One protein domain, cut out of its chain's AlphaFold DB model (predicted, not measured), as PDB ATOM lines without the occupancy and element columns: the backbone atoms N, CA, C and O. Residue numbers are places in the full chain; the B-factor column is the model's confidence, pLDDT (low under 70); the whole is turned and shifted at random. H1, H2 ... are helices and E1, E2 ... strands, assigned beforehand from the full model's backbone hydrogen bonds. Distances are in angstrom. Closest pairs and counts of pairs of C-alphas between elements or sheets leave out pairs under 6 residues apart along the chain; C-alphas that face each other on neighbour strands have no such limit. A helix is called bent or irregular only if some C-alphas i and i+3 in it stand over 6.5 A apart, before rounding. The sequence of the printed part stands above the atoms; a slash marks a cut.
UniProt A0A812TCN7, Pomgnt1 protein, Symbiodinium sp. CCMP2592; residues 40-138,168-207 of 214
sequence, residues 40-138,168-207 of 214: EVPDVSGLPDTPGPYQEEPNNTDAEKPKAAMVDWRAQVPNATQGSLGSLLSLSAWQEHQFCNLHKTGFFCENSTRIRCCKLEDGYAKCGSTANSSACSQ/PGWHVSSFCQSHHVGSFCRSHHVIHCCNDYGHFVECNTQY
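What this domain is: This is residues 40 to 138 and 168 to 207 of the 214 residues of the protein "Pomgnt1 protein" of Symbiodinium sp. CCMP2592 (UniProt A0A812TCN7). Two small lobes are joined side to side: in the larger, the strongly twisted sheet E1 E2 E3 curls round the irregular helix H3, with H1 on its opposite face; in the smaller, H4 crosses one face of the sheet E4 E5 E6. The lobes meet where E3 comes close to E4, and beyond H3, at the far end of the larger lobe, lie H2 and the long loop of residues 77 to 90. The printed part has 139 residues, with four named helices and six named strands in the order H1 H2 H3 E1 E2 E3 H4 E4 E5 E6; the class is mixed, helices and strands, with under half of the residues in named elements. Both sheets are antiparallel, in the orders E1 E2 E3 and E4 E5 E6. The whole is compact, with a radius of gyration of the C-alphas of 14.6 A, and spans 45 by 36 by 27 A.

Where its parts are: E1 is residues 106 to 110, E2 113 to 120, 21.6 A long, and E3 123 to 130, 21.4 A. H3, residues 91 to 103, spans 18.5 A and is irregular, with C-alphas 97 and 100 7.2 A apart. H1, residues 60 to 64, begins with C-alpha 60 at (46.570, -33.964, -135.351); H2 is residues 73 to 76. H4 is residues 174 to 179, E4 182 to 186, E5 189 to 196, 21.5 A long, and E6 199 to 202, ending with C-alpha 202 at (37.555, -43.292, -149.311).

How they stand to each other: E1 E2 E3 is a meander, each strand the antiparallel neighbour of the one before, with N 108 and O 115 at 2.9 A and N 116 and O 128 at 2.8 A. H3 is on this sheet; the C-alphas of Asn 101 and Tyr 124 in E3 are their closest, 4.9 A apart. H1 is on the opposite face, over E1, at a height over the sheet of 8.6 A. H2 touches H3, closest at the C-alphas of Arg 74 and Gln 95, 5.9 A. The closest C-alphas of E3 and E4 are those of Gly 128 and Gly 182, 4.2 A apart. E4 E5 E6 is a second meander, with N 184 and O 191 at 2.8 A and N 196 and O 199 at 2.8 A. H4 is on it, over E6, and runs across the strands, at 81 degrees to E6 on the local plane. Every O i to N i+4 pair is within hydrogen-bond range in H4, 7 of 9 in H3 and 0 of 1 in H1, where 2 of 2 O i to N i+3 pairs are; H2 is too short for an O i to N i+4 pair.

The domain as a whole: The C-alphas farthest apart are those of Gln 82 and Pro 168, 46.2 A. Residues 139 to 167 are not printed, and C-alphas 138 and 168 are 30.7 A apart across the cut. The link from H2 to H3 is long. The mean pLDDT of the printed part is 91.8; residue 138 is under 70.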
ATOM      1  N   GLU A  40      33.534 -37.650-139.856       93.38
ATOM      2  CA  GLU A  40      33.969 -36.397-140.468       93.38
ATOM      3  C   GLU A  40      34.028 -36.552-141.986       93.38
ATOM      4  O   GLU A  40      34.683 -37.451-142.515       93.38
ATOM      5  N   VAL A  41      33.360 -35.640-142.684       94.69
ATOM      6  CA  VAL A  41      33.272 -35.624-144.144       94.69
ATOM      7  C   VAL A  41      34.029 -34.425-144.713       94.69
ATOM      8  O   VAL A  41      34.119 -33.385-144.041       94.69
ATOM      9  N   PRO A  42      34.592 -34.537-145.925       95.44
ATOM     10  CA  PRO A  42      35.355 -33.451-146.502       95.44
ATOM     11  C   PRO A  42      34.485 -32.252-146.871       95.44
ATOM     12  O   PRO A  42      33.296 -32.389-147.171       95.44
ATOM     13  N   ASP A  43      35.093 -31.064-146.864       92.94
ATOM     14  CA  ASP A  43      34.490 -29.917-147.533       92.94
ATOM     15  C   ASP A  43      34.670 -30.076-149.045       92.94
ATOM     16  O   ASP A  43      35.784 -30.155-149.566       92.94
ATOM     17  N   VAL A  44      33.543 -30.189-149.739       90.00
ATOM     18  CA  VAL A  44      33.483 -30.308-151.201       90.00
ATOM     19  C   VAL A  44      33.148 -28.974-151.863       90.00
ATOM     20  O   VAL A  44      33.010 -28.896-153.081       90.00
ATOM     21  N   SER A  45      33.001 -27.907-151.073       84.75
ATOM     22  CA  SER A  45      32.837 -26.565-151.605       84.75
ATOM     23  C   SER A  45      34.198 -25.968-151.980       84.75
ATOM     24  O   SER A  45      35.138 -25.921-151.188       84.75
ATOM     25  N   GLY A  46      34.316 -25.513-153.228       84.06
ATOM     26  CA  GLY A  46      35.516 -24.842-153.726       84.06
ATOM     27  C   GLY A  46      36.552 -25.773-154.356       84.06
ATOM     28  O   GLY A  46      36.218 -26.796-154.947       84.06
ATOM     29  N   LEU A  47      37.817 -25.347-154.310       88.06
ATOM     30  CA  LEU A  47      38.919 -26.066-154.946       88.06
ATOM     31  C   LEU A  47      39.351 -27.289-154.119       88.06
ATOM     32  O   LEU A  47      39.366 -27.207-152.879       88.06
ATOM     33  N   PRO A  48      39.778 -28.375-154.794       92.06
ATOM     34  CA  PRO A  48      40.386 -29.527-154.144       92.06
ATOM     35  C   PRO A  48      41.579 -29.150-153.256       92.06
ATOM     36  O   PRO A  48      42.348 -28.229-153.544       92.06
ATOM     37  N   ASP A  49      41.724 -29.898-152.172       95.31
ATOM     38  CA  ASP A  49      42.876 -29.906-151.289       95.31
ATOM     39  C   ASP A  49      44.114 -30.399-152.058       95.31
ATOM     40  O   ASP A  49      44.047 -31.259-152.941       95.31
ATOM     41  N   THR A  50      45.266 -29.821-151.737       94.44
ATOM     42  CA  THR A  50      46.535 -30.133-152.396       94.44
ATOM     43  C   THR A  50      47.116 -31.397-151.779       94.44
ATOM     44  O   THR A  50      47.428 -31.345-150.594       94.44
ATOM     45  N   PRO A  51      47.270 -32.507-152.526       93.12
ATOM     46  CA  PRO A  51      47.923 -33.704-152.008       93.12
ATOM     47  C   PRO A  51      49.423 -33.457-151.796       93.12
ATOM     48  O   PRO A  51      50.023 -32.601-152.449       93.12
ATOM     49  N   GLY A  52      50.029 -34.209-150.876       88.38
ATOM     50  CA  GLY A  52      51.439 -34.065-150.519       88.38
ATOM     51  C   GLY A  52      52.421 -34.483-151.630       88.38
ATOM     52  O   GLY A  52      52.014 -34.866-152.731       88.38
ATOM     53  N   PRO A  53      53.734 -34.469-151.339       92.94
ATOM     54  CA  PRO A  53      54.319 -34.413-149.996       92.94
ATOM     55  C   PRO A  53      54.354 -33.002-149.390       92.94
ATOM     56  O   PRO A  53      54.535 -32.011-150.093       92.94
ATOM     57  N   TYR A  54      54.235 -32.927-148.064       95.00
ATOM     58  CA  TYR A  54      54.365 -31.682-147.300       95.00
ATOM     59  C   TYR A  54      55.699 -31.657-146.551       95.00
ATOM     60  O   TYR A  54      56.165 -32.690-146.071       95.00
ATOM     61  N   GLN A  55      56.302 -30.477-146.416       97.06
ATOM     62  CA  GLN A  55      57.498 -30.291-145.586       97.06
ATOM     63  C   GLN A  55      57.172 -30.317-144.093       97.06
ATOM     64  O   GLN A  55      57.989 -30.739-143.279       97.06
ATOM     65  N   GLU A  56      55.994 -29.818-143.735       96.62
ATOM     66  CA  GLU A  56      55.538 -29.716-142.357       96.62
ATOM     67  C   GLU A  56      54.023 -29.870-142.323       96.62
ATOM     68  O   GLU A  56      53.292 -29.269-143.118       96.62
ATOM     69  N   GLU A  57      53.564 -30.662-141.367       96.44
ATOM     70  CA  GLU A  57      52.159 -30.907-141.113       96.44
ATOM     71  C   GLU A  57      51.804 -30.489-139.684       96.44
ATOM     72  O   GLU A  57      52.619 -30.662-138.772       96.44
ATOM     73  N   PRO A  58      50.589 -29.967-139.449       96.12
ATOM     74  CA  PRO A  58      50.146 -29.670-138.098       96.12
ATOM     75  C   PRO A  58      49.939 -30.962-137.306       96.12
ATOM     76  O   PRO A  58      49.535 -31.989-137.857       96.12
ATOM     77  N   ASN A  59      50.155 -30.898-135.992       93.25
ATOM     78  CA  ASN A  59      49.881 -32.024-135.108       93.25
ATOM     79  C   ASN A  59      48.372 -32.313-135.073       93.25
ATOM     80  O   ASN A  59      47.570 -31.421-134.802       93.25
ATOM     81  N   ASN A  60      47.977 -33.566-135.305       87.62
ATOM     82  CA  ASN A  60      46.570 -33.964-135.351       87.62
ATOM     83  C   ASN A  60      45.811 -33.693-134.043       87.62
ATOM     84  O   ASN A  60      44.604 -33.477-134.093       87.62
ATOM     85  N   THR A  61      46.478 -33.648-132.883       87.31
ATOM     86  CA  THR A  61      45.812 -33.290-131.615       87.31
ATOM     87  C   THR A  61      45.250 -31.870-131.631       87.31
ATOM     88  O   THR A  61      44.247 -31.587-130.980       87.31
ATOM     89  N   ASP A  62      45.853 -30.976-132.416       89.50
ATOM     90  CA  ASP A  62      45.410 -29.586-132.535       89.50
ATOM     91  C   ASP A  62      44.104 -29.475-133.341       89.50
ATOM     92  O   ASP A  62      43.415 -28.455-133.276       89.50
ATOM     93  N   ALA A  63      43.702 -30.539-134.045       90.75
ATOM     94  CA  ALA A  63      42.436 -30.606-134.770       90.75
ATOM     95  C   ALA A  63      41.207 -30.607-133.842       90.75
ATOM     96  O   ALA A  63      40.111 -30.262-134.293       90.75
ATOM     97  N   GLU A  64      41.365 -30.973-132.563       89.75
ATOM     98  CA  GLU A  64      40.300 -30.896-131.549       89.75
ATOM     99  C   GLU A  64      40.030 -29.456-131.095       89.75
ATOM    100  O   GLU A  64      38.931 -29.133-130.643       89.75
ATOM    101  N   LYS A  65      41.041 -28.585-131.201       91.19
ATOM    102  CA  LYS A  65      40.985 -27.170-130.814       91.19
ATOM    103  C   LYS A  65      41.589 -26.298-131.919       91.19
ATOM    104  O   LYS A  65      42.616 -25.650-131.698       91.19
ATOM    105  N   PRO A  66      40.958 -26.271-133.106       94.88
ATOM    106  CA  PRO A  66      41.405 -25.427-134.203       94.88
ATOM    107  C   PRO A  66      41.398 -23.957-133.775       94.88
ATOM    108  O   PRO A  66      40.637 -23.549-132.891       94.88
ATOM    109  N   LYS A  67      42.233 -23.146-134.418       95.50
ATOM    110  CA  LYS A  67      42.233 -21.688-134.254       95.50
ATOM    111  C   LYS A  67      41.067 -21.088-135.042       95.50
ATOM    112  O   LYS A  67      40.589 -21.691-136.000       95.50
ATOM    113  N   ALA A  68      40.587 -19.911-134.662       94.62
ATOM    114  CA  ALA A  68      39.676 -19.174-135.535       94.62
ATOM    115  C   ALA A  68      40.453 -18.672-136.762       94.62
ATOM    116  O   ALA A  68      41.621 -18.291-136.632       94.62
ATOM    117  N   ALA A  69      39.827 -18.676-137.942       94.81
ATOM    118  CA  ALA A  69      40.373 -17.952-139.081       94.81
ATOM    119  C   ALA A  69      40.510 -16.463-138.731       94.81
ATOM    120  O   ALA A  69      39.709 -15.899-137.980       94.81
ATOM    121  N   MET A  70      41.538 -15.825-139.277       93.62
ATOM    122  CA  MET A  70      41.764 -14.397-139.124       93.62
ATOM    123  C   MET A  70      40.555 -13.613-139.651       93.62
ATOM    124  O   MET A  70      40.035 -13.892-140.733       93.62
ATOM    125  N   VAL A  71      40.100 -12.625-138.879       91.88
ATOM    126  CA  VAL A  71      38.982 -11.761-139.280       91.88
ATOM    127  C   VAL A  71      39.376 -10.982-140.536       91.88
ATOM    128  O   VAL A  71      40.510 -10.518-140.653       91.88
ATOM    129  N   ASP A  72      38.450 -10.887-141.491       91.25
ATOM    130  CA  ASP A  72      38.640 -10.204-142.776       91.25
ATOM    131  C   ASP A  72      39.879 -10.666-143.568       91.25
ATOM    132  O   ASP A  72      40.450  -9.913-144.358       91.25
ATOM    133  N   TRP A  73      40.293 -11.930-143.409       94.25
ATOM    134  CA  TRP A  73      41.473 -12.475-144.088       94.25
ATOM    135  C   TRP A  73      41.409 -12.332-145.618       94.25
ATOM    136  O   TRP A  73      42.433 -12.094-146.254       94.25
ATOM    137  N   ARG A  74      40.208 -12.399-146.214       93.25
ATOM    138  CA  ARG A  74      39.997 -12.221-147.663       93.25
ATOM    139  C   ARG A  74      40.459 -10.850-148.165       93.25
ATOM    140  O   ARG A  74      40.887 -10.746-149.310       93.25
ATOM    141  N   ALA A  75      40.417  -9.817-147.320       92.56
ATOM    142  CA  ALA A  75      40.904  -8.477-147.655       92.56
ATOM    143  C   ALA A  75      42.440  -8.375-147.631       92.56
ATOM    144  O   ALA A  75      43.001  -7.438-148.191       92.56
ATOM    145  N   GLN A  76      43.121  -9.335-146.997       93.00
ATOM    146  CA  GLN A  76      44.583  -9.404-146.920       93.00
ATOM    147  C   GLN A  76      45.191 -10.264-148.035       93.00
ATOM    148  O   GLN A  76      46.413 -10.348-148.160       93.00
ATOM    149  N   VAL A  77      44.351 -10.910-148.850       92.56
ATOM    150  CA  VAL A  77      44.801 -11.698-149.994       92.56
ATOM    151  C   VAL A  77      45.381 -10.758-151.058       92.56
ATOM    152  O   VAL A  77      44.689  -9.835-151.493       92.56
ATOM    153  N   PRO A  78      46.625 -10.981-151.521       88.19
ATOM    154  CA  PRO A  78      47.188 -10.191-152.604       88.19
ATOM    155  C   PRO A  78      46.410 -10.420-153.903       88.19
ATOM    156  O   PRO A  78      45.946 -11.528-154.190       88.19
ATOM    157  N   ASN A  79      46.308  -9.372-154.719       86.94
ATOM    158  CA  ASN A  79      45.728  -9.492-156.052       86.94
ATOM    159  C   ASN A  79      46.480 -10.549-156.865       86.94
ATOM    160  O   ASN A  79      47.709 -10.638-156.803       86.94
ATOM    161  N   ALA A  80      45.733 -11.322-157.651       85.31
ATOM    162  CA  ALA A  80      46.331 -12.267-158.574       85.31
ATOM    163  C   ALA A  80      47.251 -11.524-159.551       85.31
ATOM    164  O   ALA A  80      46.849 -10.558-160.203       85.31
ATOM    165  N   THR A  81      48.494 -11.980-159.662       83.75
ATOM    166  CA  THR A  81      49.413 -11.483-160.682       83.75
ATOM    167  C   THR A  81      49.010 -12.044-162.041       83.75
ATOM    168  O   THR A  81      48.584 -13.197-162.158       83.75
ATOM    169  N   GLN A  82      49.122 -11.227-163.087       80.12
ATOM    170  CA  GLN A  82      48.809 -11.658-164.446       80.12
ATOM    171  C   GLN A  82      49.711 -12.836-164.841       80.12
ATOM    172  O   GLN A  82      50.929 -12.761-164.690       80.12
ATOM    173  N   GLY A  83      49.111 -13.932-165.313       78.06
ATOM    174  CA  GLY A  83      49.830 -15.168-165.642       78.06
ATOM    175  C   GLY A  83      50.046 -16.124-164.463       78.06
ATOM    176  O   GLY A  83      50.607 -17.197-164.661       78.06
ATOM    177  N   SER A  84      49.591 -15.785-163.251       82.69
ATOM    178  CA  SER A  84      49.541 -16.728-162.125       82.69
ATOM    179  C   SER A  84      48.272 -17.582-162.151       82.69
ATOM    180  O   SER A  84      47.290 -17.230-162.811       82.69
ATOM    181  N   LEU A  85      48.250 -18.659-161.358       80.25
ATOM    182  CA  LEU A  85      47.053 -19.481-161.140       80.25
ATOM    183  C   LEU A  85      45.835 -18.634-160.736       80.25
ATOM    184  O   LEU A  85      44.730 -18.874-161.211       80.25
ATOM    185  N   GLY A  86      46.040 -17.588-159.930       81.25
ATOM    186  CA  GLY A  86      44.971 -16.682-159.517       81.25
ATOM    187  C   GLY A  86      44.300 -15.932-160.667       81.25
ATOM    188  O   GLY A  86      43.144 -15.549-160.535       81.25
ATOM    189  N   SER A  87      44.983 -15.753-161.803       83.81
ATOM    190  CA  SER A  87      44.398 -15.115-162.992       83.81
ATOM    191  C   SER A  87      43.465 -16.036-163.790       83.81
ATOM    192  O   SER A  87      42.705 -15.551-164.623       83.81
ATOM    193  N   LEU A  88      43.501 -17.347-163.521       85.50
ATOM    194  CA  LEU A  88      42.635 -18.358-164.142       85.50
ATOM    195  C   LEU A  88      41.399 -18.683-163.291       85.50
ATOM    196  O   LEU A  88      40.480 -19.350-163.761       85.50
ATOM    197  N   LEU A  89      41.389 -18.240-162.034       86.00
ATOM    198  CA  LEU A  89      40.361 -18.550-161.051       86.00
ATOM    199  C   LEU A  89      39.403 -17.370-160.867       86.00
ATOM    200  O   LEU A  89      39.732 -16.217-161.142       86.00
ATOM    201  N   SER A  90      38.207 -17.650-160.343       88.75
ATOM    202  CA  SER A  90      37.363 -16.582-159.807       88.75
ATOM    203  C   SER A  90      38.056 -15.914-158.614       88.75
ATOM    204  O   SER A  90      38.867 -16.536-157.923       88.75
ATOM    205  N   LEU A  91      37.696 -14.661-158.323       87.94
ATOM    206  CA  LEU A  91      38.243 -13.938-157.168       87.94
ATOM    207  C   LEU A  91      38.068 -14.726-155.859       87.94
ATOM    208  O   LEU A  91      39.000 -14.792-155.063       87.94
ATOM    209  N   SER A  92      36.903 -15.351-155.660       88.75
ATOM    210  CA  SER A  92      36.642 -16.173-154.476       88.75
ATOM    211  C   SER A  92      37.539 -17.407-154.431       88.75
ATOM    212  O   SER A  92      38.184 -17.639-153.418       88.75
ATOM    213  N   ALA A  93      37.658 -18.158-155.529       88.06
ATOM    214  CA  ALA A  93      38.507 -19.347-155.581       88.06
ATOM    215  C   ALA A  93      39.992 -19.011-155.367       88.06
ATOM    216  O   ALA A  93      40.705 -19.759-154.701       88.06
ATOM    217  N   TRP A  94      40.455 -17.865-155.879       89.69
ATOM    218  CA  TRP A  94      41.798 -17.365-155.596       89.69
ATOM    219  C   TRP A  94      41.989 -17.031-154.117       89.69
ATOM    220  O   TRP A  94      42.995 -17.427-153.529       89.69
ATOM    221  N   GLN A  95      41.028 -16.330-153.508       91.75
ATOM    222  CA  GLN A  95      41.069 -16.032-152.080       91.75
ATOM    223  C   GLN A  95      41.161 -17.322-151.267       91.75
ATOM    224  O   GLN A  95      42.107 -17.463-150.498       91.75
ATOM    225  N   GLU A  96      40.282 -18.298-151.500       90.88
ATOM    226  CA  GLU A  96      40.336 -19.598-150.811       90.88
ATOM    227  C   GLU A  96      41.694 -20.289-150.961       90.88
ATOM    228  O   GLU A  96      42.254 -20.799-149.992       90.88
ATOM    229  N   HIS A  97      42.281 -20.249-152.159       89.94
ATOM    230  CA  HIS A  97      43.599 -20.830-152.399       89.94
ATOM    231  C   HIS A  97      44.715 -20.147-151.582       89.94
ATOM    232  O   HIS A  97      45.685 -20.793-151.192       89.94
ATOM    233  N   GLN A  98      44.571 -18.857-151.267       93.50
ATOM    234  CA  GLN A  98      45.528 -18.101-150.453       93.50
ATOM    235  C   GLN A  98      45.305 -18.227-148.940       93.50
ATOM    236  O   GLN A  98      46.146 -17.756-148.169       93.50
ATOM    237  N   PHE A  99      44.235 -18.895-148.497       95.56
ATOM    238  CA  PHE A  99      43.909 -19.052-147.079       95.56
ATOM    239  C   PHE A  99      45.109 -19.554-146.264       95.56
ATOM    240  O   PHE A  99      45.526 -18.913-145.296       95.56
ATOM    241  N   CYS A 100      45.725 -20.665-146.678       97.31
ATOM    242  CA  CYS A 100      46.837 -21.258-145.935       97.31
ATOM    243  C   CYS A 100      48.141 -20.462-146.057       97.31
ATOM    244  O   CYS A 100      48.948 -20.483-145.129       97.31
ATOM    245  N   ASN A 101      48.337 -19.685-147.127       95.94
ATOM    246  CA  ASN A 101      49.485 -18.780-147.222       95.94
ATOM    247  C   ASN A 101      49.437 -17.668-146.169       95.94
ATOM    248  O   ASN A 101      50.496 -17.245-145.698       95.94
ATOM    249  N   LEU A 102      48.244 -17.237-145.754       96.62
ATOM    250  CA  LEU A 102      48.064 -16.281-144.658       96.62
ATOM    251  C   LEU A 102      48.151 -16.952-143.281       96.62
ATOM    252  O   LEU A 102      48.778 -16.407-142.375       96.62
ATOM    253  N   HIS A 103      47.568 -18.142-143.130       96.81
ATOM    254  CA  HIS A 103      47.418 -18.806-141.830       96.81
ATOM    255  C   HIS A 103      48.589 -19.716-141.426       96.81
ATOM    256  O   HIS A 103      48.767 -19.982-140.236       96.81
ATOM    257  N   LYS A 104      49.432 -20.123-142.383       97.75
ATOM    258  CA  LYS A 104      50.577 -21.032-142.187       97.75
ATOM    259  C   LYS A 104      50.135 -22.415-141.687       97.75
ATOM    260  O   LYS A 104      48.954 -22.750-141.743       97.75
ATOM    261  N   THR A 105      51.078 -23.254-141.253       97.94
ATOM    262  CA  THR A 105      50.783 -24.606-140.756       97.94
ATOM    263  C   THR A 105      49.834 -24.553-139.555       97.94
ATOM    264  O   THR A 105      50.092 -23.840-138.582       97.94
ATOM    265  N   GLY A 106      48.742 -25.317-139.591       97.88
ATOM    266  CA  GLY A 106      47.783 -25.352-138.486       97.88
ATOM    267  C   GLY A 106      46.399 -25.860-138.870       97.88
ATOM    268  O   GLY A 106      46.117 -26.132-140.036       97.88
ATOM    269  N   PHE A 107      45.526 -25.944-137.866       97.62
ATOM    270  CA  PHE A 107      44.091 -26.140-138.051       97.62
ATOM    271  C   PHE A 107      43.347 -24.842-137.770       97.62
ATOM    272  O   PHE A 107      43.559 -24.207-136.732       97.62
ATOM    273  N   PHE A 108      42.452 -24.474-138.678       97.12
ATOM    274  CA  PHE A 108      41.692 -23.234-138.615       97.12
ATOM    275  C   PHE A 108      40.218 -23.499-138.864       97.12
ATOM    276  O   PHE A 108      39.860 -24.452-139.545       97.12
ATOM    277  N   CYS A 109      39.363 -22.648-138.326       95.81
ATOM    278  CA  CYS A 109      37.939 -22.689-138.590       95.81
ATOM    279  C   CYS A 109      37.522 -21.490-139.407       95.81
ATOM    280  O   CYS A 109      37.632 -20.347-138.956       95.81
ATOM    281  N   GLU A 110      36.975 -21.778-140.575       93.38
ATOM    282  CA  GLU A 110      36.188 -20.829-141.329       93.38
ATOM    283  C   GLU A 110      34.719 -21.238-141.232       93.38
ATOM    284  O   GLU A 110      34.300 -22.270-141.750       93.38
ATOM    285  N   ASN A 111      33.925 -20.435-140.524       90.56
ATOM    286  CA  ASN A 111      32.537 -20.760-140.197       90.56
ATOM    287  C   ASN A 111      32.406 -22.125-139.488       90.56
ATOM    288  O   ASN A 111      32.754 -22.240-138.314       90.56
ATOM    289  N   SER A 112      31.860 -23.137-140.170       91.56
ATOM    290  CA  SER A 112      31.742 -24.514-139.677       91.56
ATOM    291  C   SER A 112      32.744 -25.475-140.322       91.56
ATOM    292  O   SER A 112      32.777 -26.643-139.938       91.56
ATOM    293  N   THR A 113      33.566 -25.014-141.265       94.12
ATOM    294  CA  THR A 113      34.590 -25.828-141.920       94.12
ATOM    295  C   THR A 113      35.894 -25.751-141.133       94.12
ATOM    296  O   THR A 113      36.416 -24.664-140.877       94.12
ATOM    297  N   ARG A 114      36.451 -26.913-140.773       95.94
ATOM    298  CA  ARG A 114      37.811 -27.017-140.230       95.94
ATOM    299  C   ARG A 114      38.785 -27.226-141.382       95.94
ATOM    300  O   ARG A 114      38.730 -28.247-142.054       95.94
ATOM    301  N   ILE A 115      39.687 -26.283-141.581       97.00
ATOM    302  CA  ILE A 115      40.699 -26.275-142.634       97.00
ATOM    303  C   ILE A 115      42.031 -26.725-142.032       97.00
ATOM    304  O   ILE A 115      42.460 -26.199-141.003       97.00
ATOM    305  N   ARG A 116      42.695 -27.688-142.675       97.69
ATOM    306  CA  ARG A 116      44.057 -28.123-142.359       97.69
ATOM    307  C   ARG A 116      45.022 -27.475-143.344       97.69
ATOM    308  O   ARG A 116      44.929 -27.693-144.551       97.69
ATOM    309  N   CYS A 117      45.958 -26.695-142.824       98.19
ATOM    310  CA  CYS A 117      47.002 -26.052-143.605       98.19
ATOM    311  C   CYS A 117      48.343 -26.743-143.370       98.19
ATOM    312  O   CYS A 117      48.775 -26.888-142.224       98.19
ATOM    313  N   CYS A 118      49.002 -27.125-144.459       98.12
ATOM    314  CA  CYS A 118      50.319 -27.754-144.460       98.12
ATOM    315  C   CYS A 118      51.329 -26.872-145.186       98.12
ATOM    316  O   CYS A 118      50.969 -26.059-146.045       98.12
ATOM    317  N   LYS A 119      52.603 -27.049-144.851       97.75
ATOM    318  CA  LYS A 119      53.714 -26.361-145.502       97.75
ATOM    319  C   LYS A 119      54.184 -27.147-146.724       97.75
ATOM    320  O   LYS A 119      54.460 -28.342-146.634       97.75
ATOM    321  N   LEU A 120      54.311 -26.455-147.846       96.06
ATOM    322  CA  LEU A 120      54.957 -26.931-149.067       96.06
ATOM    323  C   LEU A 120      56.376 -26.358-149.162       96.06
ATOM    324  O   LEU A 120      56.817 -25.623-148.281       96.06
ATOM    325  N   GLU A 121      57.091 -26.686-150.235       94.25
ATOM    326  CA  GLU A 121      58.425 -26.132-150.481       94.25
ATOM    327  C   GLU A 121      58.422 -24.611-150.606       94.25
ATOM    328  O   GLU A 121      59.155 -23.937-149.883       94.25
ATOM    329  N   ASP A 122      57.495 -24.079-151.401       89.62
ATOM    330  CA  ASP A 122      57.425 -22.650-151.712       89.62
ATOM    331  C   ASP A 122      56.142 -21.981-151.197       89.62
ATOM    332  O   ASP A 122      55.630 -21.027-151.783       89.62
ATOM    333  N   GLY A 123      55.589 -22.468-150.083       94.81
ATOM    334  CA  GLY A 123      54.418 -21.839-149.477       94.81
ATOM    335  C   GLY A 123      53.612 -22.763-148.586       94.81
ATOM    336  O   GLY A 123      54.146 -23.643-147.913       94.81
ATOM    337  N   TYR A 124      52.306 -22.533-148.558       97.00
ATOM    338  CA  TYR A 124      51.362 -23.287-147.747       97.00
ATOM    339  C   TYR A 124      50.121 -23.597-148.565       97.00
ATOM    340  O   TYR A 124      49.661 -22.773-149.355       97.00
ATOM    341  N   ALA A 125      49.547 -24.765-148.330       95.75
ATOM    342  CA  ALA A 125      48.350 -25.198-149.023       95.75
ATOM    343  C   ALA A 125      47.338 -25.793-148.056       95.75
ATOM    344  O   ALA A 125      47.682 -26.312-146.988       95.75
ATOM    345  N   LYS A 126      46.075 -25.723-148.472       96.88
ATOM    346  CA  LYS A 126      44.998 -26.486-147.860       96.88
ATOM    347  C   LYS A 126      45.243 -27.956-148.191       96.88
ATOM    348  O   LYS A 126      45.174 -28.339-149.352       96.88
ATOM    349  N   CYS A 127      45.581 -28.742-147.179       96.81
ATOM    350  CA  CYS A 127      45.941 -30.159-147.293       96.81
ATOM    351  C   CYS A 127      44.869 -31.088-146.709       96.81
ATOM    352  O   CYS A 127      45.121 -32.268-146.484       96.81
ATOM    353  N   GLY A 128      43.704 -30.531-146.393       96.38
ATOM    354  CA  GLY A 128      42.562 -31.238-145.845       96.38
ATOM    355  C   GLY A 128      41.516 -30.244-145.360       96.38
ATOM    356  O   GLY A 128      41.830 -29.122-144.948       96.38
ATOM    357  N   SER A 129      40.261 -30.653-145.400       95.62
ATOM    358  CA  SER A 129      39.140 -29.830-144.974       95.62
ATOM    359  C   SER A 129      38.011 -30.713-144.471       95.62
ATOM    360  O   SER A 129      37.714 -31.742-145.061       95.62
ATOM    361  N   THR A 130      37.393 -30.334-143.358       95.50
ATOM    362  CA  THR A 130      36.274 -31.052-142.747       95.50
ATOM    363  C   THR A 130      35.062 -30.136-142.710       95.50
ATOM    364  O   THR A 130      35.063 -29.144-141.971       95.50
ATOM    365  N   ALA A 131      34.021 -30.473-143.465       94.00
ATOM    366  CA  ALA A 131      32.766 -29.738-143.428       94.00
ATOM    367  C   ALA A 131      32.041 -29.961-142.096       94.00
ATOM    368  O   ALA A 131      32.066 -31.051-141.526       94.00
ATOM    369  N   ASN A 132      31.346 -28.927-141.616       92.12
ATOM    370  CA  ASN A 132      30.491 -28.992-140.425       92.12
ATOM    371  C   ASN A 132      31.175 -29.586-139.180       92.12
ATOM    372  O   ASN A 132      30.546 -30.281-138.379       92.12
ATOM    373  N   SER A 133      32.456 -29.271-138.994       91.44
ATOM    374  CA  SER A 133      33.240 -29.746-137.865       91.44
ATOM    375  C   SER A 133      32.651 -29.251-136.541       91.44
ATOM    376  O   SER A 133      32.447 -28.051-136.302       91.44
ATOM    377  N   SER A 134      32.415 -30.192-135.629       88.31
ATOM    378  CA  SER A 134      31.956 -29.902-134.270       88.31
ATOM    379  C   SER A 134      32.968 -29.053-133.489       88.31
ATOM    380  O   SER A 134      32.558 -28.222-132.675       88.31
ATOM    381  N   ALA A 135      34.264 -29.178-133.799       89.31
ATOM    382  CA  ALA A 135      35.340 -28.395-133.198       89.31
ATOM    383  C   ALA A 135      35.235 -26.893-133.535       89.31
ATOM    384  O   ALA A 135      35.496 -26.044-132.683       89.31
ATOM    385  N   CYS A 136      34.755 -26.548-134.735       90.31
ATOM    386  CA  CYS A 136      34.541 -25.154-135.141       90.31
ATOM    387  C   CYS A 136      33.286 -24.526-134.531       90.31
ATOM    388  O   CYS A 136      33.222 -23.317-134.313       90.31
ATOM    389  N   SER A 137      32.297 -25.345-134.172       80.94
ATOM    390  CA  SER A 137      31.050 -24.858-133.569       80.94
ATOM    391  C   SER A 137      31.258 -24.217-132.187       80.94
ATOM    392  O   SER A 137      30.411 -23.452-131.730       80.94
ATOM    393  N   GLN A 138      32.377 -24.505-131.513       64.00
ATOM    394  CA  GLN A 138      32.663 -24.042-130.151       64.00
ATOM    395  C   GLN A 138      33.317 -22.652-130.073       64.00
ATOM    396  O   GLN A 138      33.414 -22.102-128.979       64.00
ATOM    397  N   PRO A 168      28.548 -48.564-145.795       85.06
ATOM    398  CA  PRO A 168      28.292 -49.225-147.071       85.06
ATOM    399  C   PRO A 168      28.786 -48.407-148.270       85.06
ATOM    400  O   PRO A 168      28.444 -47.237-148.420       85.06
ATOM    401  N   GLY A 169      29.563 -49.047-149.149       85.44
ATOM    402  CA  GLY A 169      30.117 -48.415-150.352       85.44
ATOM    403  C   GLY A 169      31.358 -47.552-150.107       85.44
ATOM    404  O   GLY A 169      31.848 -46.939-151.051       85.44
ATOM    405  N   TRP A 170      31.869 -47.493-148.879       92.31
ATOM    406  CA  TRP A 170      33.174 -46.911-148.578       92.31
ATOM    407  C   TRP A 170      34.238 -48.006-148.590       92.31
ATOM    408  O   TRP A 170      33.936 -49.189-148.392       92.31
ATOM    409  N   HIS A 171      35.497 -47.629-148.800       92.19
ATOM    410  CA  HIS A 171      36.613 -48.574-148.749       92.19
ATOM    411  C   HIS A 171      37.844 -47.987-148.075       92.19
ATOM    412  O   HIS A 171      38.108 -46.785-148.092       92.19
ATOM    413  N   VAL A 172      38.633 -48.871-147.468       92.38
ATOM    414  CA  VAL A 172      39.922 -48.501-146.884       92.38
ATOM    415  C   VAL A 172      40.865 -48.079-148.007       92.38
ATOM    416  O   VAL A 172      41.039 -48.800-148.989       92.38
ATOM    417  N   SER A 173      41.493 -46.918-147.846       92.19
ATOM    418  CA  SER A 173      42.394 -46.342-148.839       92.19
ATOM    419  C   SER A 173      43.669 -45.873-148.155       92.19
ATOM    420  O   SER A 173      43.626 -45.014-147.275       92.19
ATOM    421  N   SER A 174      44.820 -46.412-148.570       93.94
ATOM    422  CA  SER A 174      46.124 -45.959-148.066       93.94
ATOM    423  C   SER A 174      46.361 -44.479-148.368       93.94
ATOM    424  O   SER A 174      47.056 -43.798-147.622       93.94
ATOM    425  N   PHE A 175      45.747 -43.971-149.443       94.44
ATOM    426  CA  PHE A 175      45.769 -42.556-149.782       94.44
ATOM    427  C   PHE A 175      45.053 -41.723-148.713       94.44
ATOM    428  O   PHE A 175      45.628 -40.760-148.213       94.44
ATOM    429  N   CYS A 176      43.846 -42.114-148.300       95.31
ATOM    430  CA  CYS A 176      43.120 -41.403-147.246       95.31
ATOM    431  C   CYS A 176      43.769 -41.561-145.870       95.31
ATOM    432  O   CYS A 176      43.763 -40.623-145.081       95.31
ATOM    433  N   GLN A 177      44.412 -42.697-145.599       92.94
ATOM    434  CA  GLN A 177      45.203 -42.881-144.378       92.94
ATOM    435  C   GLN A 177      46.371 -41.901-144.267       92.94
ATOM    436  O   GLN A 177      46.684 -41.481-143.159       92.94
ATOM    437  N   SER A 178      46.999 -41.519-145.383       92.75
ATOM    438  CA  SER A 178      48.107 -40.560-145.365       92.75
ATOM    439  C   SER A 178      47.672 -39.098-145.498       92.75
ATOM    440  O   SER A 178      48.443 -38.218-145.136       92.75
ATOM    441  N   HIS A 179      46.484 -38.823-146.046       93.12
ATOM    442  CA  HIS A 179      46.020 -37.454-146.326       93.12
ATOM    443  C   HIS A 179      44.906 -36.963-145.387       93.12
ATOM    444  O   HIS A 179      44.655 -35.762-145.320       93.12
ATOM    445  N   HIS A 180      44.286 -37.866-144.623       94.44
ATOM    446  CA  HIS A 180      43.162 -37.594-143.724       94.44
ATOM    447  C   HIS A 180      41.942 -37.000-144.450       94.44
ATOM    448  O   HIS A 180      41.761 -37.212-145.645       94.44
ATOM    449  N   VAL A 181      41.052 -36.323-143.715       95.62
ATOM    450  CA  VAL A 181      39.806 -35.773-144.265       95.62
ATOM    451  C   VAL A 181      40.102 -34.655-145.260       95.62
ATOM    452  O   VAL A 181      40.738 -33.658-144.908       95.62
ATOM    453  N   GLY A 182      39.597 -34.799-146.480       95.75
ATOM    454  CA  GLY A 182      39.762 -33.810-147.539       95.75
ATOM    455  C   GLY A 182      39.277 -34.303-148.898       95.75
ATOM    456  O   GLY A 182      38.924 -35.474-149.064       95.75
ATOM    457  N   SER A 183      39.256 -33.391-149.865       95.00
ATOM    458  CA  SER A 183      38.889 -33.662-151.260       95.00
ATOM    459  C   SER A 183      40.108 -33.446-152.142       95.00
ATOM    460  O   SER A 183      40.535 -32.312-152.294       95.00
ATOM    461  N   PHE A 184      40.676 -34.489-152.740       94.88
ATOM    462  CA  PHE A 184      41.971 -34.411-153.426       94.88
ATOM    463  C   PHE A 184      41.863 -34.769-154.904       94.88
ATOM    464  O   PHE A 184      41.126 -35.680-155.267       94.88
ATOM    465  N   CYS A 185      42.662 -34.127-155.757       92.88
ATOM    466  CA  CYS A 185      42.840 -34.584-157.134       92.88
ATOM    467  C   CYS A 185      43.921 -35.660-157.227       92.88
ATOM    468  O   CYS A 185      45.062 -35.449-156.811       92.88
ATOM    469  N   ARG A 186      43.597 -36.793-157.853       88.69
ATOM    470  CA  ARG A 186      44.558 -37.840-158.207       88.69
ATOM    471  C   ARG A 186      44.200 -38.445-159.558       88.69
ATOM    472  O   ARG A 186      43.135 -39.030-159.713       88.69
ATOM    473  N   SER A 187      45.112 -38.342-160.526       86.06
ATOM    474  CA  SER A 187      44.973 -38.978-161.847       86.06
ATOM    475  C   SER A 187      43.629 -38.686-162.545       86.06
ATOM    476  O   SER A 187      42.995 -39.614-163.029       86.06
ATOM    477  N   HIS A 188      43.202 -37.416-162.593       84.38
ATOM    478  CA  HIS A 188      41.917 -36.963-163.170       84.38
ATOM    479  C   HIS A 188      40.650 -37.409-162.425       84.38
ATOM    480  O   HIS A 188      39.540 -37.317-162.948       84.38
ATOM    481  N   HIS A 189      40.796 -37.868-161.184       88.38
ATOM    482  CA  HIS A 189      39.677 -38.209-160.317       88.38
ATOM    483  C   HIS A 189      39.760 -37.416-159.018       88.38
ATOM    484  O   HIS A 189      40.841 -37.239-158.449       88.38
ATOM    485  N   VAL A 190      38.606 -36.953-158.545       91.38
ATOM    486  CA  VAL A 190      38.477 -36.417-157.190       91.38
ATOM    487  C   VAL A 190      38.361 -37.605-156.242       91.38
ATOM    488  O   VAL A 190      37.568 -38.510-156.486       91.38
ATOM    489  N   ILE A 191      39.153 -37.623-155.177       93.62
ATOM    490  CA  ILE A 191      39.087 -38.601-154.090       93.62
ATOM    491  C   ILE A 191      38.594 -37.870-152.848       93.62
ATOM    492  O   ILE A 191      39.226 -36.913-152.398       93.62
ATOM    493  N   HIS A 192      37.490 -38.344-152.283       95.31
ATOM    494  CA  HIS A 192      36.948 -37.860-151.024       95.31
ATOM    495  C   HIS A 192      37.386 -38.787-149.908       95.31
ATOM    496  O   HIS A 192      37.029 -39.966-149.877       95.31
ATOM    497  N   CYS A 193      38.159 -38.236-148.987       96.50
ATOM    498  CA  CYS A 193      38.604 -38.932-147.801       96.50
ATOM    499  C   CYS A 193      37.766 -38.485-146.608       96.50
ATOM    500  O   CYS A 193      37.688 -37.293-146.305       96.50
ATOM    501  N   CYS A 194      37.160 -39.452-145.928       95.75
ATOM    502  CA  CYS A 194      36.366 -39.264-144.721       95.75
ATOM    503  C   CYS A 194      37.077 -39.894-143.519       95.75
ATOM    504  O   CYS A 194      37.884 -40.811-143.676       95.75
ATOM    505  N   ASN A 195      36.765 -39.414-142.318       92.94
ATOM    506  CA  ASN A 195      37.127 -40.063-141.063       92.94
ATOM    507  C   ASN A 195      35.892 -40.791-140.532       92.94
ATOM    508  O   ASN A 195      34.873 -40.161-140.262       92.94
ATOM    509  N   ASP A 196      35.997 -42.103-140.405       91.44
ATOM    510  CA  ASP A 196      34.951 -42.995-139.936       91.44
ATOM    511  C   ASP A 196      35.370 -43.569-138.577       91.44
ATOM    512  O   ASP A 196      36.114 -44.547-138.501       91.44
ATOM    513  N   TYR A 197      34.978 -42.906-137.486       87.81
ATOM    514  CA  TYR A 197      35.330 -43.284-136.110       87.81
ATOM    515  C   TYR A 197      36.839 -43.461-135.853       87.81
ATOM    516  O   TYR A 197      37.260 -44.342-135.104       87.81
ATOM    517  N   GLY A 198      37.673 -42.609-136.450       87.50
ATOM    518  CA  GLY A 198      39.134 -42.671-136.339       87.50
ATOM    519  C   GLY A 198      39.816 -43.433-137.477       87.50
ATOM    520  O   GLY A 198      41.044 -43.525-137.490       87.50
ATOM    521  N   HIS A 199      39.055 -43.960-138.439       91.12
ATOM    522  CA  HIS A 199      39.579 -44.642-139.616       91.12
ATOM    523  C   HIS A 199      39.401 -43.788-140.870       91.12
ATOM    524  O   HIS A 199      38.283 -43.480-141.273       91.12
ATOM    525  N   PHE A 200      40.506 -43.430-141.528       94.12
ATOM    526  CA  PHE A 200      40.431 -42.688-142.784       94.12
ATOM    527  C   PHE A 200      40.150 -43.615-143.965       94.12
ATOM    528  O   PHE A 200      40.895 -44.566-144.229       94.12
ATOM    529  N   VAL A 201      39.074 -43.317-144.681       95.12
ATOM    530  CA  VAL A 201      38.515 -44.146-145.751       95.12
ATOM    531  C   VAL A 201      38.134 -43.294-146.946       95.12
ATOM    532  O   VAL A 201      37.886 -42.096-146.820       95.12
ATOM    533  N   GLU A 202      38.085 -43.920-148.113       95.50
ATOM    534  CA  GLU A 202      37.555 -43.292-149.311       95.50
ATOM    535  C   GLU A 202      36.028 -43.416-149.315       95.50
ATOM    536  O   GLU A 202      35.474 -44.512-149.195       95.50
ATOM    537  N   CYS A 203      35.359 -42.274-149.430       94.62
ATOM    538  CA  CYS A 203      33.913 -42.125-149.288       94.62
ATOM    539  C   CYS A 203      33.240 -41.563-150.549       94.62
ATOM    540  O   CYS A 203      32.120 -41.056-150.492       94.62
ATOM    541  N   ASN A 204      33.903 -41.683-151.704       92.25
ATOM    542  CA  ASN A 204      33.455 -41.173-153.002       92.25
ATOM    543  C   ASN A 204      32.022 -41.549-153.386       92.25
ATOM    544  O   ASN A 204      31.365 -40.786-154.080       92.25
ATOM    545  N   THR A 205      31.513 -42.696-152.935       88.81
ATOM    546  CA  THR A 205      30.145 -43.144-153.242       88.81
ATOM    547  C   THR A 205      29.047 -42.233-152.688       88.81
ATOM    548  O   THR A 205      27.903 -42.350-153.120       88.81
ATOM    549  N   GLN A 206      29.371 -41.315-151.771       82.94
ATOM    550  CA  GLN A 206      28.445 -40.282-151.290       82.94
ATOM    551  C   GLN A 206      28.412 -39.019-152.158       82.94
ATOM    552  O   GLN A 206      27.570 -38.151-151.929       82.94
ATOM    553  N   TYR A 207      29.295 -38.917-153.149       85.81
ATOM    554  CA  TYR A 207      29.478 -37.718-153.953       85.81
ATOM    555  C   TYR A 207      29.290 -38.018-155.442       85.81
ATOM    556  O   TYR A 207      29.477 -39.137-155.920       85.81
TER     557      TYR A 207